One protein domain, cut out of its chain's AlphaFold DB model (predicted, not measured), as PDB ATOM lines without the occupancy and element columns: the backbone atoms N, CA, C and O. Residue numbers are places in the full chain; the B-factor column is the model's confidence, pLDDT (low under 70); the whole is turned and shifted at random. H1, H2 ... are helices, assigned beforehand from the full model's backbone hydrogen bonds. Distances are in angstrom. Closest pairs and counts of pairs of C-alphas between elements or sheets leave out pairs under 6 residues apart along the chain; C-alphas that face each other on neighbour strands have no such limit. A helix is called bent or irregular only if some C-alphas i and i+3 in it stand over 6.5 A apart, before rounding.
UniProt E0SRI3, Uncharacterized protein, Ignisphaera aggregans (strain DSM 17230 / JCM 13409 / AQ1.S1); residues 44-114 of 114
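AT A GLANCE: This is residues 44 to 114 of the 114 residues of an uncharacterized protein of Ignisphaera aggregans (strain DSM 17230 / JCM 13409 / AQ1.S1) (UniProt E0SRI3). Three helices make an open, flat frame round an empty middle: H1 and H2 form a long helical hairpin that touches only near its link and splays apart from there, and H3 makes a corner with the far end of H2 and turns back as a third side. H1 and H3 stay apart, which leaves the frame open between them. The printed part has 71 residues with three named helices, H1, H2 and H3 in that order, and no named strand; the class is all helix. It is only just loose, close to extended, with a radius of gyration of the C-alphas of 16.7 A, and it spans 51 by 29 by 12 A.

IN THESE COORDINATES: H1 holds residues 44 to 65 and is 31.8 A long from first to last C-alpha, beginning at C-alpha 44 at (258.405, 185.989, 228.953). H2, the longest helix, holds residues 70 to 94 and is 36.0 A long; its last C-alpha, that of Phe 94, is at (245.967, 182.395, 243.231). H2 is irregular, with C-alphas 76 and 79 lying 7.0 A apart, and it has a kink of 38 degrees near residue 77. H3 holds residues 98 to 112, is 21.6 A long and ends at C-alpha 112 at (262.885, 171.733, 229.586).

HOW THE PARTS SIT: H1 and H2 touch and form a helical hairpin; their closest C-alphas, those of Phe 60 and Val 73, are 6.2 A apart. They run opposite ways at a shallow tilt of 20 degrees, with centres 14.4 A apart. H1 touches H2 with residues 56 to 63 alone, and H2 touches H1 with residues 70 to 77 alone. H2 and H3 are close but not clearly touching: their closest C-alphas, those of Phe 94 and Ala 100, are 7.5 A apart. They run opposite ways at a steep tilt of 53 degrees. H1 and H3 are apart. In H1 and H3 every O i to N i+4 pair is within hydrogen-bond range; in H2 it is 19 of 21.

THE WHOLE: The two C-alphas farthest apart, those of Gly 67 and Pro 98, are 51.4 A apart, while the first and last printed C-alphas, those of Ala 44 and Lys 114, are 13.8 A apart. Three stretches stand free: residues 44 to 51, which belong to H1; residues 81 to 90, which belong to H2; and residues 105 to 114, of which 105 to 112 belong to H3. Both links, H1 to H2 and H2 to H3, are tight, and the printed part has no cut. It ends at residue 114, the chain's last residue. The mean pLDDT of the printed part is 83.3, and the model's confidence is low, under 70, at residues 93 to 96 and residue 114.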
ATOM      1  N   ALA A  44     258.381 184.560 228.649       87.38
ATOM      2  CA  ALA A  44     258.405 185.989 228.953       87.38
ATOM      3  C   ALA A  44     259.434 186.327 230.047       87.38
ATOM      4  O   ALA A  44     260.081 187.375 229.994       87.38
ATOM      5  N   PHE A  45     259.649 185.413 230.996       85.62
ATOM      6  CA  PHE A  45     260.555 185.595 232.127       85.62
ATOM      7  C   PHE A  45     261.992 185.914 231.700       85.62
ATOM      8  O   PHE A  45     262.662 186.715 232.347       85.62
ATOM      9  N   LYS A  46     262.451 185.380 230.558       84.12
ATOM     10  CA  LYS A  46     263.769 185.715 229.994       84.12
ATOM     11  C   LYS A  46     263.916 187.215 229.711       84.12
ATOM     12  O   LYS A  46     264.969 187.787 229.987       84.12
ATOM     13  N   TYR A  47     262.871 187.854 229.189       88.56
ATOM     14  CA  TYR A  47     262.872 189.290 228.907       88.56
ATOM     15  C   TYR A  47     262.788 190.116 230.190       88.56
ATOM     16  O   TYR A  47     263.473 191.129 230.304       88.56
ATOM     17  N   ILE A  48     262.018 189.649 231.179       87.06
ATOM     18  CA  ILE A  48     261.949 190.278 232.504       87.06
ATOM     19  C   ILE A  48     263.329 190.265 233.176       87.06
ATOM     20  O   ILE A  48     263.779 191.302 233.652       87.06
ATOM     21  N   ILE A  49     264.044 189.132 233.158       86.19
ATOM     22  CA  ILE A  49     265.410 189.042 233.698       86.19
ATOM     23  C   ILE A  49     266.351 190.000 232.962       86.19
ATOM     24  O   ILE A  49     267.103 190.728 233.606       86.19
ATOM     25  N   ALA A  50     266.310 190.022 231.625       90.62
ATOM     26  CA  ALA A  50     267.152 190.920 230.837       90.62
ATOM     27  C   ALA A  50     266.902 192.393 231.200       90.62
ATOM     28  O   ALA A  50     267.849 193.150 231.405       90.62
ATOM     29  N   MET A  51     265.633 192.777 231.353       87.25
ATOM     30  CA  MET A  51     265.241 194.111 231.801       87.25
ATOM     31  C   MET A  51     265.790 194.419 233.200       87.25
ATOM     32  O   MET A  51     266.385 195.476 233.392       87.25
ATOM     33  N   ILE A  52     265.651 193.495 234.159       86.81
ATOM     34  CA  ILE A  52     266.180 193.668 235.521       86.81
ATOM     35  C   ILE A  52     267.696 193.884 235.491       86.81
ATOM     36  O   ILE A  52     268.183 194.808 236.134       86.81
ATOM     37  N   ILE A  53     268.443 193.088 234.720       90.69
ATOM     38  CA  ILE A  53     269.902 193.234 234.601       90.69
ATOM     39  C   ILE A  53     270.267 194.623 234.065       90.69
ATOM     40  O   ILE A  53     271.126 195.290 234.637       90.69
ATOM     41  N   ILE A  54     269.596 195.082 233.005       91.88
ATOM     42  CA  ILE A  54     269.842 196.409 232.423       91.88
ATOM     43  C   ILE A  54     269.559 197.513 233.445       91.88
ATOM     44  O   ILE A  54     270.355 198.441 233.569       91.88
ATOM     45  N   ILE A  55     268.464 197.402 234.200       87.75
ATOM     46  CA  ILE A  55     268.109 198.374 235.240       87.75
ATOM     47  C   ILE A  55     269.166 198.387 236.343       87.75
ATOM     48  O   ILE A  55     269.661 199.456 236.683       87.75
ATOM     49  N   VAL A  56     269.566 197.221 236.859       87.56
ATOM     50  CA  VAL A  56     270.594 197.121 237.908       87.56
ATOM     51  C   VAL A  56     271.912 197.740 237.441       87.56
ATOM     52  O   VAL A  56     272.519 198.507 238.184       87.56
ATOM     53  N   ILE A  57     272.327 197.466 236.202       91.88
ATOM     54  CA  ILE A  57     273.520 198.076 235.602       91.88
ATOM     55  C   ILE A  57     273.346 199.597 235.492       91.88
ATOM     56  O   ILE A  57     274.225 200.337 235.923       91.88
ATOM     57  N   GLY A  58     272.215 200.078 234.973       89.94
ATOM     58  CA  GLY A  58     271.933 201.510 234.836       89.94
ATOM     59  C   GLY A  58     271.935 202.251 236.176       89.94
ATOM     60  O   GLY A  58     272.560 203.305 236.299       89.94
ATOM     61  N   THR A  59     271.306 201.679 237.203       86.50
ATOM     62  CA  THR A  59     271.299 202.218 238.571       86.50
ATOM     63  C   THR A  59     272.702 202.219 239.172       86.50
ATOM     64  O   THR A  59     273.114 203.220 239.757       86.50
ATOM     65  N   PHE A  60     273.470 201.143 238.985       88.56
ATOM     66  CA  PHE A  60     274.856 201.071 239.445       88.56
ATOM     67  C   PHE A  60     275.738 202.136 238.777       88.56
ATOM     68  O   PHE A  60     276.453 202.854 239.474       88.56
ATOM     69  N   LEU A  61     275.640 202.301 237.452       89.00
ATOM     70  CA  LEU A  61     276.357 203.348 236.715       89.00
ATOM     71  C   LEU A  61     275.950 204.749 237.179       89.00
ATOM     72  O   LEU A  61     276.816 205.604 237.351       89.00
ATOM     73  N   SER A  62     274.655 204.989 237.394       87.69
ATOM     74  CA  SER A  62     274.148 206.287 237.850       87.69
ATOM     75  C   SER A  62     274.691 206.652 239.233       87.69
ATOM     76  O   SER A  62     275.145 207.777 239.430       87.69
ATOM     77  N   ILE A  63     274.720 205.698 240.164       86.25
ATOM     78  CA  ILE A  63     275.216 205.922 241.528       86.25
ATOM     79  C   ILE A  63     276.739 206.072 241.538       86.25
ATOM     80  O   ILE A  63     277.249 206.983 242.189       86.25
ATOM     81  N   TRP A  64     277.471 205.259 240.769       84.94
ATOM     82  CA  TRP A  64     278.921 205.426 240.621       84.94
ATOM     83  C   TRP A  64     279.255 206.789 239.997       84.94
ATOM     84  O   TRP A  64     280.098 207.513 240.524       84.94
ATOM     85  N   SER A  65     278.547 207.209 238.946       84.88
ATOM     86  CA  SER A  65     278.754 208.520 238.312       84.88
ATOM     87  C   SER A  65     278.581 209.701 239.275       84.88
ATOM     88  O   SER A  65     279.131 210.769 239.021       84.88
ATOM     89  N   LEU A  66     277.819 209.526 240.356       86.38
ATOM     90  CA  LEU A  66     277.575 210.542 241.382       86.38
ATOM     91  C   LEU A  66     278.524 210.415 242.589       86.38
ATOM     92  O   LEU A  66     278.365 211.140 243.569       86.38
ATOM     93  N   GLY A  67     279.501 209.501 242.543       85.62
ATOM     94  CA  GLY A  67     280.411 209.211 243.657       85.62
ATOM     95  C   GLY A  67     279.747 208.464 244.820       85.62
ATOM     96  O   GLY A  67     280.276 208.453 245.930       85.62
ATOM     97  N   GLY A  68     278.575 207.870 244.585       80.62
ATOM     98  CA  GLY A  68     277.795 207.154 245.586       80.62
ATOM     99  C   GLY A  68     278.357 205.774 245.934       80.62
ATOM    100  O   GLY A  68     279.241 205.236 245.267       80.62
ATOM    101  N   SER A  69     277.823 205.181 247.003       83.56
ATOM    102  CA  SER A  69     278.269 203.876 247.513       83.56
ATOM    103  C   SER A  69     277.303 202.744 247.149       83.56
ATOM    104  O   SER A  69     276.119 202.969 246.902       83.56
ATOM    105  N   LEU A  70     277.785 201.494 247.195       77.69
ATOM    106  CA  LEU A  70     276.972 200.293 246.949       77.69
ATOM    107  C   LEU A  70     275.718 200.210 247.837       77.69
ATOM    108  O   LEU A  70     274.707 199.664 247.408       77.69
ATOM    109  N   SER A  71     275.756 200.773 249.048       81.62
ATOM    110  CA  SER A  71     274.600 200.784 249.957       81.62
ATOM    111  C   SER A  71     273.389 201.525 249.369       81.62
ATOM    112  O   SER A  71     272.266 201.036 249.468       81.62
ATOM    113  N   GLN A  72     273.620 202.625 248.645       81.44
ATOM    114  CA  GLN A  72     272.572 203.415 247.985       81.44
ATOM    115  C   GLN A  72     271.944 202.664 246.803       81.44
ATOM    116  O   GLN A  72     270.758 202.832 246.509       81.44
ATOM    117  N   VAL A  73     272.714 201.787 246.145       80.50
ATOM    118  CA  VAL A  73     272.207 200.905 245.081       80.50
ATOM    119  C   VAL A  73     271.175 199.940 245.664       80.50
ATOM    120  O   VAL A  73     270.073 199.818 245.133       80.50
ATOM    121  N   PHE A  74     271.494 199.298 246.791       81.25
ATOM    122  CA  PHE A  74     270.573 198.376 247.460       81.25
ATOM    123  C   PHE A  74     269.315 199.071 247.985       81.25
ATOM    124  O   PHE A  74     268.225 198.514 247.856       81.25
ATOM    125  N   GLU A  75     269.435 200.282 248.535       85.75
ATOM    126  CA  GLU A  75     268.270 201.063 248.966       85.75
ATOM    127  C   GLU A  75     267.347 201.424 247.797       85.75
ATOM    128  O   GLU A  75     266.129 201.303 247.919       85.75
ATOM    129  N   THR A  76     267.916 201.769 246.640       83.25
ATOM    130  CA  THR A  76     267.146 202.106 245.431       83.25
ATOM    131  C   THR A  76     266.425 200.885 244.842       83.25
ATOM    132  O   THR A  76     265.327 201.007 244.301       83.25
ATOM    133  N   LEU A  77     267.016 199.690 244.965       83.06
ATOM    134  CA  LEU A  77     266.457 198.437 244.437       83.06
ATOM    135  C   LEU A  77     265.492 197.730 245.403       83.06
ATOM    136  O   LEU A  77     264.696 196.889 244.977       83.06
ATOM    137  N   ARG A  78     265.525 198.066 246.697       86.44
ATOM    138  CA  ARG A  78     264.679 197.468 247.746       86.44
ATOM    139  C   ARG A  78     263.179 197.460 247.404       86.44
ATOM    140  O   ARG A  78     262.575 196.391 247.497       86.44
ATOM    141  N   PRO A  79     262.583 198.570 246.925       86.06
ATOM    142  CA  PRO A  79     261.165 198.604 246.566       86.06
ATOM    143  C   PRO A  79     260.801 197.635 245.434       86.06
ATOM    144  O   PRO A  79     259.717 197.055 245.441       86.06
ATOM    145  N   MET A  80     261.703 197.420 244.468       79.50
ATOM    146  CA  MET A  80     261.481 196.444 243.394       79.50
ATOM    147  C   MET A  80     261.492 195.012 243.928       79.50
ATOM    148  O   MET A  80     260.707 194.180 243.470       79.50
ATOM    149  N   LEU A  81     262.354 194.726 244.907       82.62
ATOM    150  CA  LEU A  81     262.425 193.415 245.543       82.62
ATOM    151  C   LEU A  81     261.160 193.120 246.362       82.62
ATOM    152  O   LEU A  81     260.607 192.023 246.264       82.62
ATOM    153  N   ASP A  82     260.659 194.112 247.097       86.00
ATOM    154  CA  ASP A  82     259.394 194.004 247.830       86.00
ATOM    155  C   ASP A  82     258.200 193.836 246.881       86.00
ATOM    156  O   ASP A  82     257.319 193.008 247.129       86.00
ATOM    157  N   LEU A  83     258.193 194.546 245.749       84.81
ATOM    158  CA  LEU A  83     257.169 194.375 244.719       84.81
ATOM    159  C   LEU A  83     257.199 192.962 244.122       84.81
ATOM    160  O   LEU A  83     256.150 192.329 244.007       84.81
ATOM    161  N   ALA A  84     258.385 192.440 243.795       81.25
ATOM    162  CA  ALA A  84     258.546 191.076 243.295       81.25
ATOM    163  C   ALA A  84     258.072 190.035 244.321       81.25
ATOM    164  O   ALA A  84     257.374 189.083 243.964       81.25
ATOM    165  N   ARG A  85     258.387 190.241 245.606       84.50
ATOM    166  CA  ARG A  85     257.928 189.382 246.705       84.50
ATOM    167  C   ARG A  85     256.406 189.405 246.845       84.50
ATOM    168  O   ARG A  85     255.797 188.343 246.951       84.50
ATOM    169  N   ASN A  86     255.789 190.582 246.810       85.25
ATOM    170  CA  ASN A  86     254.335 190.713 246.896       85.25
ATOM    171  C   ASN A  86     253.641 190.075 245.688       85.25
ATOM    172  O   ASN A  86     252.652 189.366 245.862       85.25
ATOM    173  N   PHE A  87     254.196 190.238 244.485       79.56
ATOM    174  CA  PHE A  87     253.725 189.520 243.301       79.56
ATOM    175  C   PHE A  87     253.819 188.004 243.478       79.56
ATOM    176  O   PHE A  87     252.860 187.304 243.168       79.56
ATOM    177  N   ALA A  88     254.928 187.491 244.016       79.50
ATOM    178  CA  ALA A  88     255.088 186.063 244.274       79.50
ATOM    179  C   ALA A  88     254.067 185.533 245.297       79.50
ATOM    180  O   ALA A  88     253.530 184.447 245.104       79.50
ATOM    181  N   ILE A  89     253.754 186.301 246.347       80.12
ATOM    182  CA  ILE A  89     252.732 185.937 247.343       80.12
ATOM    183  C   ILE A  89     251.337 185.915 246.710       80.12
ATOM    184  O   ILE A  89     250.604 184.945 246.887       80.12
ATOM    185  N   VAL A  90     250.976 186.952 245.948       77.38
ATOM    186  CA  VAL A  90     249.682 187.013 245.251       77.38
ATOM    187  C   VAL A  90     249.562 185.854 244.270       77.38
ATOM    188  O   VAL A  90     248.572 185.127 244.303       77.38
ATOM    189  N   LEU A  91     250.592 185.614 243.456       71.00
ATOM    190  CA  LEU A  91     250.631 184.458 242.566       71.00
ATOM    191  C   LEU A  91     250.483 183.156 243.354       71.00
ATOM    192  O   LEU A  91     249.661 182.338 242.962       71.00
ATOM    193  N   GLY A  92     251.180 183.004 244.484       70.12
ATOM    194  CA  GLY A  92     251.082 181.867 245.408       70.12
ATOM    195  C   GLY A  92     249.657 181.587 245.904       70.12
ATOM    196  O   GLY A  92     249.205 180.447 245.905       70.12
ATOM    197  N   ILE A  93     248.915 182.633 246.268       69.06
ATOM    198  CA  ILE A  93     247.530 182.516 246.753       69.06
ATOM    199  C   ILE A  93     246.557 182.204 245.604       69.06
ATOM    200  O   ILE A  93     245.628 181.420 245.775       69.06
ATOM    201  N   PHE A  94     246.765 182.762 244.410       63.19
ATOM    202  CA  PHE A  94     245.967 182.395 243.231       63.19
ATOM    203  C   PHE A  94     246.299 180.981 242.713       63.19
ATOM    204  O   PHE A  94     245.488 180.367 242.011       63.19
ATOM    205  N   THR A  95     247.456 180.432 243.097       62.78
ATOM    206  CA  THR A  95     247.977 179.134 242.651       62.78
ATOM    207  C   THR A  95     247.656 177.953 243.586       62.78
ATOM    208  O   THR A  95     248.345 176.941 243.567       62.78
ATOM    209  N   VAL A  96     246.562 177.982 244.350       62.84
ATOM    210  CA  VAL A  96     246.076 176.779 245.078       62.84
ATOM    211  C   VAL A  96     244.954 176.035 244.329       62.84
ATOM    212  O   VAL A  96     244.296 175.156 244.872       62.84
ATOM    213  N   THR A  97     244.719 176.391 243.063       73.88
ATOM    214  CA  THR A  97     243.600 175.933 242.217       73.88
ATOM    215  C   THR A  97     244.080 175.058 241.042       73.88
ATOM    216  O   THR A  97     245.285 174.986 240.793       73.88
ATOM    217  N   PRO A  98     243.191 174.410 240.257       79.31
ATOM    218  CA  PRO A  98     243.582 173.587 239.096       79.31
ATOM    219  C   PRO A  98     244.460 174.340 238.080       79.31
ATOM    220  O   PRO A  98     245.346 173.758 237.450       79.31
ATOM    221  N   ILE A  99     244.268 175.661 237.991       85.25
ATOM    222  CA  ILE A  99     245.075 176.598 237.196       85.25
ATOM    223  C   ILE A  99     246.550 176.547 237.604       85.25
ATOM    224  O   ILE A  99     247.436 176.601 236.760       85.25
ATOM    225  N   ALA A 100     246.836 176.411 238.890       82.31
ATOM    226  CA  ALA A 100     248.193 176.375 239.404       82.31
ATOM    227  C   ALA A 100     248.977 175.150 238.978       82.31
ATOM    228  O   ALA A 100     250.136 175.248 238.587       82.31
ATOM    229  N   ILE A 101     248.318 173.995 239.060       84.12
ATOM    230  CA  ILE A 101     248.897 172.715 238.678       84.12
ATOM    231  C   ILE A 101     249.247 172.791 237.191       84.12
ATOM    232  O   ILE A 101     250.373 172.478 236.806       84.12
ATOM    233  N   GLY A 102     248.322 173.318 236.379       87.50
ATOM    234  CA  GLY A 102     248.583 173.648 234.981       87.50
ATOM    235  C   GLY A 102     249.781 174.584 234.825       87.50
ATOM    236  O   GLY A 102     250.717 174.260 234.103       87.50
ATOM    237  N   PHE A 103     249.799 175.712 235.538       88.62
ATOM    238  CA  PHE A 103     250.859 176.722 235.464       88.62
ATOM    239  C   PHE A 103     252.244 176.160 235.776       88.62
ATOM    240  O   PHE A 103     253.161 176.334 234.974       88.62
ATOM    241  N   VAL A 104     252.403 175.448 236.892       87.50
ATOM    242  CA  VAL A 104     253.689 174.861 237.292       87.50
ATOM    243  C   VAL A 104     254.168 173.866 236.238       87.50
ATOM    244  O   VAL A 104     255.315 173.949 235.802       87.50
ATOM    245  N   ILE A 105     253.290 172.980 235.760       89.12
ATOM    246  CA  ILE A 105     253.632 172.034 234.690       89.12
ATOM    247  C   ILE A 105     254.006 172.784 233.404       89.12
ATOM    248  O   ILE A 105     254.981 172.427 232.747       89.12
ATOM    249  N   GLY A 106     253.285 173.851 233.059       89.31
ATOM    250  CA  GLY A 106     253.542 174.668 231.873       89.31
ATOM    251  C   GLY A 106     254.907 175.345 231.924       89.31
ATOM    252  O   GLY A 106     255.647 175.310 230.938       89.31
ATOM    253  N   VAL A 107     255.273 175.890 233.088       88.31
ATOM    254  CA  VAL A 107     256.604 176.452 233.355       88.31
ATOM    255  C   VAL A 107     257.676 175.374 233.224       88.31
ATOM    256  O   VAL A 107     258.652 175.579 232.508       88.31
ATOM    257  N   VAL A 108     257.487 174.212 233.858       88.88
ATOM    258  CA  VAL A 108     258.428 173.084 233.773       88.88
ATOM    259  C   VAL A 108     258.630 172.670 232.312       88.88
ATOM    260  O   VAL A 108     259.763 172.625 231.839       88.88
ATOM    261  N   ILE A 109     257.552 172.462 231.552       91.12
ATOM    262  CA  ILE A 109     257.631 172.106 230.128       91.12
ATOM    263  C   ILE A 109     258.388 173.171 229.330       91.12
ATOM    264  O   ILE A 109     259.230 172.821 228.506       91.12
ATOM    265  N   ALA A 110     258.114 174.458 229.554       88.56
ATOM    266  CA  ALA A 110     258.819 175.537 228.866       88.56
ATOM    267  C   ALA A 110     260.311 175.602 229.217       88.56
ATOM    268  O   ALA A 110     261.114 175.922 228.348       88.56
ATOM    269  N   LEU A 111     260.687 175.292 230.460       85.62
ATOM    270  CA  LEU A 111     262.086 175.272 230.891       85.62
ATOM    271  C   LEU A 111     262.866 174.096 230.285       85.62
ATOM    272  O   LEU A 111     264.025 174.264 229.911       85.62
ATOM    273  N   PHE A 112     262.242 172.920 230.165       89.75
ATOM    274  CA  PHE A 112     262.885 171.733 229.586       89.75
ATOM    275  C   PHE A 112     262.850 171.706 228.053       89.75
ATOM    276  O   PHE A 112     263.700 171.074 227.422       89.75
ATOM    277  N   ARG A 113     261.891 172.394 227.432       79.06
ATOM    278  CA  ARG A 113     261.772 172.490 225.977       79.06
ATOM    279  C   ARG A 113     262.525 173.730 225.485       79.06
ATOM    280  O   ARG A 113     261.941 174.803 225.364       79.06
ATOM    281  N   LYS A 114     263.827 173.535 225.258       59.72
ATOM    282  CA  LYS A 114     264.791 174.540 224.783       59.72
ATOM    283  C   LYS A 114     264.350 175.230 223.490       59.72
ATOM    284  O   LYS A 114     263.879 174.514 222.578       59.72
TER     285      LYS A 114